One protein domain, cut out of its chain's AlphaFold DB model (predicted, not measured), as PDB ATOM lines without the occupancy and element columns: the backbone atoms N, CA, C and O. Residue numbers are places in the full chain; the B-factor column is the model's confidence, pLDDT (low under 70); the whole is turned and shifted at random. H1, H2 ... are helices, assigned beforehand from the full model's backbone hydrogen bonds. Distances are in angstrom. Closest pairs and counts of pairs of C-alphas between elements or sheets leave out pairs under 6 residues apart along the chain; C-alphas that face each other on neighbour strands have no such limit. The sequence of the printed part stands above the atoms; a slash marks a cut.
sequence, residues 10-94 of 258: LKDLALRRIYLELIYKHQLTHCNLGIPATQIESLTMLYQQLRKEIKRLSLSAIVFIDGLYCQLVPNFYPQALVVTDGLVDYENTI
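AT A GLANCE: This is residues 10 to 94 of the 258 residues of an uncharacterized protein of Steinernema carpocapsae (UniProt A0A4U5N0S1). Two long helices, H3 and H1, cross nearly at right angles, and three short helices and loops lie round them: H2 packs on H3 at residues 51 to 55, while H4 lies near H1, and H5 lies near both H4 and residue 64 of H3. H3 runs along the longest axis, with H1 across it. The printed part has 85 residues with five named helices, H1 to H5 in chain order, and no named strand, so the class is all helix. The whole is compact, with a radius of gyration of the C-alphas of 12.0 A, and it spans 36 by 25 by 17 A.

HOW THE PARTS SIT: H3, residues 48 to 66, is the longest helix and its centre is nearest to the mean of the C-alphas, at 5.9 A. H1, residues 10 to 25, and H3 only just touch, with 3 pairs of C-alphas within 8 A; the closest are those of Tyr 19 and Ile 54, 6.6 A apart. H1 touches H3 with residues 15 to 19 alone, and H3 touches H1 with residues 53 to 54 alone. Their lines stand at 71 degrees, only just about perpendicular. H2, residues 37 to 41, touches H3 at residues 51 to 55 alone, with the closest C-alphas, those of Ala 37 and Lys 55, 6.6 A apart. H4, residues 77 to 80, is close to H1 but not clearly touching; the closest C-alphas, of Leu 20 and Pro 78, are 6.7 A apart. H5, residues 90 to 94, is close but not clearly touching to H4, with the closest C-alphas, of Ala 80 and Thr 93, 5.4 A apart. It stands likewise to H3, where the C-alphas of Phe 64 and Tyr 90 are closest, at 7.1 A. H1 and H5 are apart, as are H2 and H4. In H1, H2, H3 and H5 every O i to N i+4 pair is within hydrogen-bond range; H4 is too short for such a pair, and its one O i to N i+3 pair is within range.

IN THESE COORDINATES: H3 measures 26.9 A from C-alpha 48 at (-14.703, 44.553, -52.426) to C-alpha 66 at (-5.924, 22.202, -40.194). H1 measures 22.6 A and begins at C-alpha 10, (-2.813, 35.127, -64.248). H2, H4 and H5 measure 6.2, 5.0 and 6.3 A. H5 ends at C-alpha 94, (1.533, 18.565, -52.183). Between H4 and H5, residues 83 to 84 pair with residues 87 to 88, antiparallel.

THE WHOLE: The C-alphas farthest apart are those of Tyr 47 and Leu 72, at 36.3 A. The printed part has no cut. The link from H1 to H2 is long, with 11 residues; the other three are short. Mean pLDDT of the printed part is 78.4, and it is under 70 at residues 27 to 34, 44 and 66 to 77.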
ATOM      1  N   LEU A  10      -3.421  33.871 -64.720       88.38
ATOM      2  CA  LEU A  10      -2.813  35.127 -64.248       88.38
ATOM      3  C   LEU A  10      -3.534  35.669 -62.999       88.38
ATOM      4  O   LEU A  10      -2.894  36.212 -62.098       88.38
ATOM      5  N   LYS A  11      -4.859  35.477 -62.930       90.00
ATOM      6  CA  LYS A  11      -5.683  35.829 -61.769       90.00
ATOM      7  C   LYS A  11      -5.242  35.054 -60.527       90.00
ATOM      8  O   LYS A  11      -5.047  35.672 -59.482       90.00
ATOM      9  N   ASP A  12      -5.059  33.741 -60.633       90.25
ATOM     10  CA  ASP A  12      -4.646  32.897 -59.508       90.25
ATOM     11  C   ASP A  12      -3.219  33.205 -59.052       90.25
ATOM     12  O   ASP A  12      -2.959  33.305 -57.852       90.25
ATOM     13  N   LEU A  13      -2.303  33.446 -59.995       88.88
ATOM     14  CA  LEU A  13      -0.929  33.855 -59.696       88.88
ATOM     15  C   LEU A  13      -0.888  35.195 -58.948       88.88
ATOM     16  O   LEU A  13      -0.184  35.323 -57.941       88.88
ATOM     17  N   ALA A  14      -1.666  36.181 -59.405       89.88
ATOM     18  CA  ALA A  14      -1.776  37.480 -58.749       89.88
ATOM     19  C   ALA A  14      -2.416  37.357 -57.358       89.88
ATOM     20  O   ALA A  14      -1.892  37.911 -56.389       89.88
ATOM     21  N   LEU A  15      -3.506  36.592 -57.236       90.62
ATOM     22  CA  LEU A  15      -4.193  36.359 -55.967       90.62
ATOM     23  C   LEU A  15      -3.271  35.673 -54.953       90.62
ATOM     24  O   LEU A  15      -3.158  36.143 -53.822       90.62
ATOM     25  N   ARG A  16      -2.559  34.621 -55.373       90.56
ATOM     26  CA  ARG A  16      -1.536  33.947 -54.567       90.56
ATOM     27  C   ARG A  16      -0.490  34.941 -54.077       90.56
ATOM     28  O   ARG A  16      -0.183  34.958 -52.890       90.56
ATOM     29  N   ARG A  17       0.059  35.779 -54.965       89.81
ATOM     30  CA  ARG A  17       1.101  36.748 -54.595       89.81
ATOM     31  C   ARG A  17       0.599  37.747 -53.555       89.81
ATOM     32  O   ARG A  17       1.268  37.929 -52.544       89.81
ATOM     33  N   ILE A  18      -0.574  38.343 -53.772       88.81
ATOM     34  CA  ILE A  18      -1.194  39.280 -52.822       88.81
ATOM     35  C   ILE A  18      -1.410  38.601 -51.468       88.81
ATOM     36  O   ILE A  18      -1.085  39.165 -50.428       88.81
ATOM     37  N   TYR A  19      -1.930  37.377 -51.480       88.31
ATOM     38  CA  TYR A  19      -2.205  36.619 -50.270       88.31
ATOM     39  C   TYR A  19      -0.938  36.312 -49.458       88.31
ATOM     40  O   TYR A  19      -0.922  36.529 -48.248       88.31
ATOM     41  N   LEU A  20       0.149  35.892 -50.113       85.88
ATOM     42  CA  LEU A  20       1.430  35.631 -49.448       85.88
ATOM     43  C   LEU A  20       2.056  36.898 -48.848       85.88
ATOM     44  O   LEU A  20       2.594  36.846 -47.744       85.88
ATOM     45  N   GLU A  21       1.954  38.038 -49.535       85.50
ATOM     46  CA  GLU A  21       2.411  39.331 -49.003       85.50
ATOM     47  C   GLU A  21       1.617  39.741 -47.754       85.50
ATOM     48  O   GLU A  21       2.187  40.255 -46.792       85.50
ATOM     49  N   LEU A  22       0.307  39.467 -47.724       82.56
ATOM     50  CA  LEU A  22      -0.515  39.708 -46.538       82.56
ATOM     51  C   LEU A  22      -0.097  38.807 -45.368       82.56
ATOM     52  O   LEU A  22       0.072  39.311 -44.261       82.56
ATOM     53  N   ILE A  23       0.129  37.511 -45.605       78.94
ATOM     54  CA  ILE A  23       0.622  36.578 -44.574       78.94
ATOM     55  C   ILE A  23       1.937  37.086 -43.971       78.94
ATOM     56  O   ILE A  23       2.061  37.168 -42.748       78.94
ATOM     57  N   TYR A  24       2.887  37.482 -44.825       77.56
ATOM     58  CA  TYR A  24       4.184  38.003 -44.394       77.56
ATOM     59  C   TYR A  24       4.044  39.296 -43.580       77.56
ATOM     60  O   TYR A  24       4.608  39.421 -42.493       77.56
ATOM     61  N   LYS A  25       3.232  40.245 -44.061       76.44
ATOM     62  CA  LYS A  25       2.987  41.528 -43.385       76.44
ATOM     63  C   LYS A  25       2.348  41.358 -42.005       76.44
ATOM     64  O   LYS A  25       2.637  42.139 -41.102       76.44
ATOM     65  N   HIS A  26       1.485  40.358 -41.841       70.31
ATOM     66  CA  HIS A  26       0.816  40.065 -40.574       70.31
ATOM     67  C   HIS A  26       1.649  39.196 -39.622       70.31
ATOM     68  O   HIS A  26       1.141  38.824 -38.567       70.31
ATOM     69  N   GLN A  27       2.913  38.898 -39.965       63.00
ATOM     70  CA  GLN A  27       3.818  38.055 -39.171       63.00
ATOM     71  C   GLN A  27       3.177  36.726 -38.755       63.00
ATOM     72  O   GLN A  27       3.464  36.187 -37.684       63.00
ATOM     73  N   LEU A  28       2.277  36.198 -39.588       62.59
ATOM     74  CA  LEU A  28       1.696  34.902 -39.299       62.59
ATOM     75  C   LEU A  28       2.819  33.865 -39.372       62.59
ATOM     76  O   LEU A  28       3.657  33.894 -40.278       62.59
ATOM     77  N   THR A  29       2.871  32.983 -38.375       55.06
ATOM     78  CA  THR A  29       3.886  31.933 -38.327       55.06
ATOM     79  C   THR A  29       3.763  31.046 -39.562       55.06
ATOM     80  O   THR A  29       2.697  30.916 -40.160       55.06
ATOM     81  N   HIS A  30       4.850  30.385 -39.944       53.53
ATOM     82  CA  HIS A  30       4.873  29.514 -41.119       53.53
ATOM     83  C   HIS A  30       3.865  28.347 -41.085       53.53
ATOM     84  O   HIS A  30       3.600  27.722 -42.112       53.53
ATOM     85  N   CYS A  31       3.303  28.074 -39.908       53.41
ATOM     86  CA  CYS A  31       2.258  27.088 -39.661       53.41
ATOM     87  C   CYS A  31       0.839  27.676 -39.707       53.41
ATOM     88  O   CYS A  31      -0.118  26.942 -39.493       53.41
ATOM     89  N   ASN A  32       0.688  28.977 -39.958       61.19
ATOM     90  CA  ASN A  32      -0.584  29.681 -39.952       61.19
ATOM     91  C   ASN A  32      -0.729  30.530 -41.226       61.19
ATOM     92  O   ASN A  32      -0.477  31.727 -41.242       61.19
ATOM     93  N   LEU A  33      -1.140  29.909 -42.333       64.88
ATOM     94  CA  LEU A  33      -1.539  30.650 -43.540       64.88
ATOM     95  C   LEU A  33      -2.916  31.313 -43.354       64.88
ATOM     96  O   LEU A  33      -3.303  32.147 -44.168       64.88
ATOM     97  N   GLY A  34      -3.670  30.967 -42.306       66.06
ATOM     98  CA  GLY A  34      -4.999  31.512 -42.055       66.06
ATOM     99  C   GLY A  34      -4.954  32.968 -41.610       66.06
ATOM    100  O   GLY A  34      -4.622  33.262 -40.465       66.06
ATOM    101  N   ILE A  35      -5.359  33.885 -42.489       70.19
ATOM    102  CA  ILE A  35      -5.607  35.275 -42.097       70.19
ATOM    103  C   ILE A  35      -7.025  35.338 -41.506       70.19
ATOM    104  O   ILE A  35      -7.982  35.007 -42.222       70.19
ATOM    105  N   PRO A  36      -7.206  35.770 -40.241       71.25
ATOM    106  CA  PRO A  36      -8.526  35.923 -39.637       71.25
ATOM    107  C   PRO A  36      -9.442  36.810 -40.484       71.25
ATOM    108  O   PRO A  36      -9.024  37.853 -40.988       71.25
ATOM    109  N   ALA A  37     -10.721  36.437 -40.604       71.94
ATOM    110  CA  ALA A  37     -11.687  37.173 -41.426       71.94
ATOM    111  C   ALA A  37     -11.775  38.666 -41.056       71.94
ATOM    112  O   ALA A  37     -11.861  39.512 -41.942       71.94
ATOM    113  N   THR A  38     -11.665  38.986 -39.767       72.81
ATOM    114  CA  THR A  38     -11.661  40.359 -39.240       72.81
ATOM    115  C   THR A  38     -10.469  41.186 -39.731       72.81
ATOM    116  O   THR A  38     -10.616  42.375 -39.999       72.81
ATOM    117  N   GLN A  39      -9.300  40.563 -39.908       74.31
ATOM    118  CA  GLN A  39      -8.112  41.219 -40.461       74.31
ATOM    119  C   GLN A  39      -8.224  41.419 -41.976       74.31
ATOM    120  O   GLN A  39      -7.733  42.411 -42.497       74.31
ATOM    121  N   ILE A  40      -8.903  40.520 -42.694       74.69
ATOM    122  CA  ILE A  40      -9.162  40.695 -44.133       74.69
ATOM    123  C   ILE A  40     -10.178  41.823 -44.362       74.69
ATOM    124  O   ILE A  40     -10.049  42.616 -45.295       74.69
ATOM    125  N   GLU A  41     -11.201  41.909 -43.511       74.31
ATOM    126  CA  GLU A  41     -12.262  42.913 -43.613       74.31
ATOM    127  C   GLU A  41     -11.751  44.340 -43.374       74.31
ATOM    128  O   GLU A  41     -12.225  45.272 -44.034       74.31
ATOM    129  N   SER A  42     -10.725  44.500 -42.531       75.50
ATOM    130  CA  SER A  42     -10.068  45.785 -42.266       75.50
ATOM    131  C   SER A  42      -9.159  46.280 -43.403       75.50
ATOM    132  O   SER A  42      -8.752  47.442 -43.384       75.50
ATOM    133  N   LEU A  43      -8.896  45.468 -44.439       76.12
ATOM    134  CA  LEU A  43      -8.146  45.863 -45.644       76.12
ATOM    135  C   LEU A  43      -9.003  46.732 -46.583       76.12
ATOM    136  O   LEU A  43      -9.248  46.387 -47.740       76.12
ATOM    137  N   THR A  44      -9.475  47.876 -46.092       67.25
ATOM    138  CA  THR A  44     -10.378  48.802 -46.801       67.25
ATOM    139  C   THR A  44      -9.809  49.339 -48.115       67.25
ATOM    140  O   THR A  44     -10.577  49.665 -49.015       67.25
ATOM    141  N   MET A  45      -8.480  49.349 -48.259       72.56
ATOM    142  CA  MET A  45      -7.761  49.722 -49.485       72.56
ATOM    143  C   MET A  45      -7.972  48.740 -50.650       72.56
ATOM    144  O   MET A  45      -7.674  49.071 -51.794       72.56
ATOM    145  N   LEU A  46      -8.467  47.526 -50.383       76.00
ATOM    146  CA  LEU A  46      -8.747  46.528 -51.411       76.00
ATOM    147  C   LEU A  46     -10.197  46.635 -51.900       76.00
ATOM    148  O   LEU A  46     -11.152  46.667 -51.112       76.00
ATOM    149  N   TYR A  47     -10.378  46.589 -53.222       84.94
ATOM    150  CA  TYR A  47     -11.700  46.511 -53.839       84.94
ATOM    151  C   TYR A  47     -12.513  45.329 -53.276       84.94
ATOM    152  O   TYR A  47     -11.970  44.263 -52.974       84.94
ATOM    153  N   GLN A  48     -13.830  45.507 -53.125       85.94
ATOM    154  CA  GLN A  48     -14.703  44.553 -52.426       85.94
ATOM    155  C   GLN A  48     -14.627  43.132 -53.006       85.94
ATOM    156  O   GLN A  48     -14.612  42.164 -52.246       85.94
ATOM    157  N   GLN A  49     -14.539  42.992 -54.331       86.50
ATOM    158  CA  GLN A  49     -14.420  41.676 -54.963       86.50
ATOM    159  C   GLN A  49     -13.088  40.992 -54.631       86.50
ATOM    160  O   GLN A  49     -13.073  39.799 -54.348       86.50
ATOM    161  N   LEU A  50     -11.982  41.740 -54.589       85.81
ATOM    162  CA  LEU A  50     -10.672  41.196 -54.225       85.81
ATOM    163  C   LEU A  50     -10.650  40.733 -52.761       85.81
ATOM    164  O   LEU A  50     -10.125  39.663 -52.466       85.81
ATOM    165  N   ARG A  51     -11.301  41.472 -51.851       86.69
ATOM    166  CA  ARG A  51     -11.479  41.033 -50.453       86.69
ATOM    167  C   ARG A  51     -12.248  39.718 -50.347       86.69
ATOM    168  O   ARG A  51     -11.866  38.860 -49.555       86.69
ATOM    169  N   LYS A  52     -13.305  39.539 -51.148       87.81
ATOM    170  CA  LYS A  52     -14.059  38.273 -51.196       87.81
ATOM    171  C   LYS A  52     -13.181  37.108 -51.657       87.81
ATOM    172  O   LYS A  52     -13.213  36.056 -51.028       87.81
ATOM    173  N   GLU A  53     -12.380  37.306 -52.702       90.50
ATOM    174  CA  GLU A  53     -11.459  36.280 -53.219       90.50
ATOM    175  C   GLU A  53     -10.377  35.916 -52.192       90.50
ATOM    176  O   GLU A  53     -10.148  34.737 -51.938       90.50
ATOM    177  N   ILE A  54      -9.779  36.904 -51.517       89.00
ATOM    178  CA  ILE A  54      -8.789  36.670 -50.452       89.00
ATOM    179  C   ILE A  54      -9.417  35.931 -49.268       89.00
ATOM    180  O   ILE A  54      -8.815  35.002 -48.737       89.00
ATOM    181  N   LYS A  55     -10.641  36.296 -48.862       88.19
ATOM    182  CA  LYS A  55     -11.372  35.591 -47.797       88.19
ATOM    183  C   LYS A  55     -11.630  34.134 -48.174       88.19
ATOM    184  O   LYS A  55     -11.446  33.249 -47.344       88.19
ATOM    185  N   ARG A  56     -12.014  33.882 -49.428       90.38
ATOM    186  CA  ARG A  56     -12.230  32.528 -49.948       90.38
ATOM    187  C   ARG A  56     -10.937  31.707 -49.942       90.38
ATOM    188  O   ARG A  56     -10.948  30.586 -49.438       90.38
ATOM    189  N   LEU A  57      -9.830  32.282 -50.414       90.81
ATOM    190  CA  LEU A  57      -8.519  31.632 -50.382       90.81
ATOM    191  C   LEU A  57      -8.045  31.370 -48.943       90.81
ATOM    192  O   LEU A  57      -7.586  30.269 -48.658       90.81
ATOM    193  N   SER A  58      -8.232  32.325 -48.025       88.00
ATOM    194  CA  SER A  58      -7.868  32.171 -46.608       88.00
ATOM    195  C   SER A  58      -8.603  31.006 -45.947       88.00
ATOM    196  O   SER A  58      -7.983  30.162 -45.308       88.00
ATOM    197  N   LEU A  59      -9.917  30.894 -46.167       87.06
ATOM    198  CA  LEU A  59     -10.701  29.761 -45.668       87.06
ATOM    199  C   LEU A  59     -10.215  28.430 -46.252       87.06
ATOM    200  O   LEU A  59     -10.095  27.447 -45.525       87.06
ATOM    201  N   SER A  60      -9.900  28.401 -47.548       87.25
ATOM    202  CA  SER A  60      -9.341  27.212 -48.196       87.25
ATOM    203  C   SER A  60      -7.975  26.825 -47.620       87.25
ATOM    204  O   SER A  60      -7.705  25.639 -47.453       87.25
ATOM    205  N   ALA A  61      -7.124  27.804 -47.303       84.56
ATOM    206  CA  ALA A  61      -5.806  27.578 -46.721       84.56
ATOM    207  C   ALA A  61      -5.882  27.116 -45.260       84.56
ATOM    208  O   ALA A  61      -5.109  26.250 -44.865       84.56
ATOM    209  N   ILE A  62      -6.837  27.634 -44.479       81.00
ATOM    210  CA  ILE A  62      -7.119  27.150 -43.117       81.00
ATOM    211  C   ILE A  62      -7.499  25.673 -43.169       81.00
ATOM    212  O   ILE A  62      -6.869  24.860 -42.507       81.00
ATOM    213  N   VAL A  63      -8.448  25.303 -44.035       79.06
ATOM    214  CA  VAL A  63      -8.849  23.897 -44.209       79.06
ATOM    215  C   VAL A  63      -7.672  23.020 -44.650       79.06
ATOM    216  O   VAL A  63      -7.570  21.876 -44.214       79.06
ATOM    217  N   PHE A  64      -6.787  23.542 -45.503       78.19
ATOM    218  CA  PHE A  64      -5.574  22.845 -45.931       78.19
ATOM    219  C   PHE A  64      -4.586  22.615 -44.770       78.19
ATOM    220  O   PHE A  64      -4.046  21.520 -44.643       78.19
ATOM    221  N   ILE A  65      -4.363  23.618 -43.915       73.62
ATOM    222  CA  ILE A  65      -3.428  23.531 -42.780       73.62
ATOM    223  C   ILE A  65      -3.975  22.661 -41.664       73.62
ATOM    224  O   ILE A  65      -3.270  21.753 -41.222       73.62
ATOM    225  N   ASP A  66      -5.210  22.945 -41.237       69.88
ATOM    226  CA  ASP A  66      -5.924  22.202 -40.194       69.88
ATOM    227  C   ASP A  66      -5.997  20.718 -40.555       69.88
ATOM    228  O   ASP A  66      -6.071  19.859 -39.684       69.88
ATOM    229  N   GLY A  67      -5.974  20.426 -41.858       60.97
ATOM    230  CA  GLY A  67      -6.097  19.093 -42.396       60.97
ATOM    231  C   GLY A  67      -4.842  18.234 -42.344       60.97
ATOM    232  O   GLY A  67      -5.039  17.039 -42.499       60.97
ATOM    233  N   LEU A  68      -3.603  18.743 -42.187       61.19
ATOM    234  CA  LEU A  68      -2.433  17.844 -42.315       61.19
ATOM    235  C   LEU A  68      -1.038  18.298 -41.838       61.19
ATOM    236  O   LEU A  68      -0.196  17.443 -41.582       61.19
ATOM    237  N   TYR A  69      -0.697  19.583 -41.795       58.25
ATOM    238  CA  TYR A  69       0.626  19.896 -42.365       58.25
ATOM    239  C   TYR A  69       1.594  20.716 -41.509       58.25
ATOM    240  O   TYR A  69       2.813  20.569 -41.638       58.25
ATOM    241  N   CYS A  70       1.113  21.513 -40.560       55.91
ATOM    242  CA  CYS A  70       2.017  22.286 -39.704       55.91
ATOM    243  C   CYS A  70       2.977  21.415 -38.868       55.91
ATOM    244  O   CYS A  70       4.044  21.892 -38.493       55.91
ATOM    245  N   GLN A  71       2.619  20.152 -38.609       59.44
ATOM    246  CA  GLN A  71       3.381  19.245 -37.748       59.44
ATOM    247  C   GLN A  71       4.477  18.450 -38.480       59.44
ATOM    248  O   GLN A  71       5.467  18.087 -37.850       59.44
ATOM    249  N   LEU A  72       4.321  18.166 -39.781       67.19
ATOM    250  CA  LEU A  72       5.274  17.325 -40.523       67.19
ATOM    251  C   LEU A  72       6.412  18.130 -41.142       67.19
ATOM    252  O   LEU A  72       7.570  17.729 -41.031       67.19
ATOM    253  N   VAL A  73       6.095  19.273 -41.758       66.69
ATOM    254  CA  VAL A  73       7.089  20.116 -42.434       66.69
ATOM    255  C   VAL A  73       6.756  21.601 -42.252       66.69
ATOM    256  O   VAL A  73       6.185  22.232 -43.145       66.69
ATOM    257  N   PRO A  74       7.080  22.201 -41.095       59.91
ATOM    258  CA  PRO A  74       6.930  23.640 -40.930       59.91
ATOM    259  C   PRO A  74       7.800  24.369 -41.972       59.91
ATOM    260  O   PRO A  74       8.883  23.905 -42.315       59.91
ATOM    261  N   ASN A  75       7.354  25.539 -42.447       65.06
ATOM    262  CA  ASN A  75       8.146  26.511 -43.238       65.06
ATOM    263  C   ASN A  75       8.085  26.453 -44.776       65.06
ATOM    264  O   ASN A  75       8.422  27.459 -45.401       65.06
ATOM    265  N   PHE A  76       7.564  25.395 -45.406       66.94
ATOM    266  CA  PHE A  76       7.591  25.286 -46.881       66.94
ATOM    267  C   PHE A  76       6.260  25.598 -47.588       66.94
ATOM    268  O   PHE A  76       6.234  25.839 -48.799       66.94
ATOM    269  N   TYR A  77       5.149  25.691 -46.849       68.81
ATOM    270  CA  TYR A  77       3.813  25.869 -47.436       68.81
ATOM    271  C   TYR A  77       3.615  27.143 -48.268       68.81
ATOM    272  O   TYR A  77       3.043  27.037 -49.352       68.81
ATOM    273  N   PRO A  78       4.114  28.331 -47.869       76.19
ATOM    274  CA  PRO A  78       4.004  29.530 -48.707       76.19
ATOM    275  C   PRO A  78       4.614  29.351 -50.110       76.19
ATOM    276  O   PRO A  78       4.082  29.836 -51.114       76.19
ATOM    277  N   GLN A  79       5.736  28.632 -50.191       78.56
ATOM    278  CA  GLN A  79       6.486  28.419 -51.430       78.56
ATOM    279  C   GLN A  79       5.804  27.374 -52.321       78.56
ATOM    280  O   GLN A  79       5.744  27.544 -53.545       78.56
ATOM    281  N   ALA A  80       5.225  26.346 -51.703       83.88
ATOM    282  CA  ALA A  80       4.514  25.284 -52.394       83.88
ATOM    283  C   ALA A  80       3.072  25.620 -52.783       83.88
ATOM    284  O   ALA A  80       2.546  24.967 -53.675       83.88
ATOM    285  N   LEU A  81       2.442  26.618 -52.152       86.25
ATOM    286  CA  LEU A  81       1.023  26.929 -52.342       86.25
ATOM    287  C   LEU A  81       0.673  27.079 -53.827       86.25
ATOM    288  O   LEU A  81       1.162  28.002 -54.482       86.25
ATOM    289  N   VAL A  82      -0.185  26.204 -54.344       89.62
ATOM    290  CA  VAL A  82      -0.778  26.316 -55.679       89.62
ATOM    291  C   VAL A  82      -2.211  26.811 -55.520       89.62
ATOM    292  O   VAL A  82      -2.937  26.368 -54.629       89.62
ATOM    293  N   VAL A  83      -2.595  27.780 -56.350       90.69
ATOM    294  CA  VAL A  83      -3.945  28.348 -56.363       90.69
ATOM    295  C   VAL A  83      -4.571  28.060 -57.718       90.69
ATOM    296  O   VAL A  83      -3.967  28.369 -58.747       90.69
ATOM    297  N   THR A  84      -5.774  27.496 -57.687       91.62
ATOM    298  CA  THR A  84      -6.582  27.176 -58.866       91.62
ATOM    299  C   THR A  84      -8.004  27.641 -58.586       91.62
ATOM    300  O   THR A  84      -8.562  27.339 -57.527       91.62
ATOM    301  N   ASP A  85      -8.566  28.447 -59.488       89.69
ATOM    302  CA  ASP A  85      -9.904  29.031 -59.350       89.69
ATOM    303  C   ASP A  85     -10.120  29.744 -58.006       89.69
ATOM    304  O   ASP A  85     -11.195  29.669 -57.404       89.69
ATOM    305  N   GLY A  86      -9.097  30.455 -57.525       88.00
ATOM    306  CA  GLY A  86      -9.078  31.192 -56.258       88.00
ATOM    307  C   GLY A  86      -9.191  30.353 -54.979       88.00
ATOM    308  O   GLY A  86      -9.553  30.893 -53.931       88.00
ATOM    309  N   LEU A  87      -8.889  29.057 -55.050       91.19
ATOM    310  CA  LEU A  87      -8.806  28.136 -53.916       91.19
ATOM    311  C   LEU A  87      -7.421  27.496 -53.844       91.19
ATOM    312  O   LEU A  87      -6.669  27.524 -54.815       91.19
ATOM    313  N   VAL A  88      -7.087  26.912 -52.693       88.75
ATOM    314  CA  VAL A  88      -5.874  26.098 -52.572       88.75
ATOM    315  C   VAL A  88      -6.071  24.808 -53.353       88.75
ATOM    316  O   VAL A  88      -6.970  24.023 -53.052       88.75
ATOM    317  N   ASP A  89      -5.202  24.582 -54.329       89.94
ATOM    318  CA  ASP A  89      -5.122  23.323 -55.052       89.94
ATOM    319  C   ASP A  89      -4.322  22.330 -54.211       89.94
ATOM    320  O   ASP A  89      -3.090  22.385 -54.152       89.94
ATOM    321  N   TYR A  90      -5.042  21.474 -53.490       83.50
ATOM    322  CA  TYR A  90      -4.459  20.536 -52.536       83.50
ATOM    323  C   TYR A  90      -3.429  19.618 -53.204       83.50
ATOM    324  O   TYR A  90      -2.288  19.537 -52.758       83.50
ATOM    325  N   GLU A  91      -3.813  18.972 -54.299       84.25
ATOM    326  CA  GLU A  91      -3.011  17.945 -54.961       84.25
ATOM    327  C   GLU A  91      -1.726  18.529 -55.549       84.25
ATOM    328  O   GLU A  91      -0.628  18.040 -55.263       84.25
ATOM    329  N   ASN A  92      -1.833  19.642 -56.278       87.12
ATOM    330  CA  ASN A  92      -0.662  20.286 -56.865       87.12
ATOM    331  C   ASN A  92       0.226  20.964 -55.810       87.12
ATOM    332  O   ASN A  92       1.448  20.982 -55.963       87.12
ATOM    333  N   THR A  93      -0.346  21.459 -54.705       86.75
ATOM    334  CA  THR A  93       0.446  21.980 -53.575       86.75
ATOM    335  C   THR A  93       1.303  20.880 -52.951       86.75
ATOM    336  O   THR A  93       2.488  21.104 -52.701       86.75
ATOM    337  N   ILE A  94       0.753  19.678 -52.740       84.19
ATOM    338  CA  ILE A  94       1.533  18.565 -52.183       84.19
ATOM    339  C   ILE A  94       2.567  18.055 -53.173       84.19
ATOM    340  O   ILE A  94       3.724  17.905 -52.797       84.19
TER     341      ILE A  94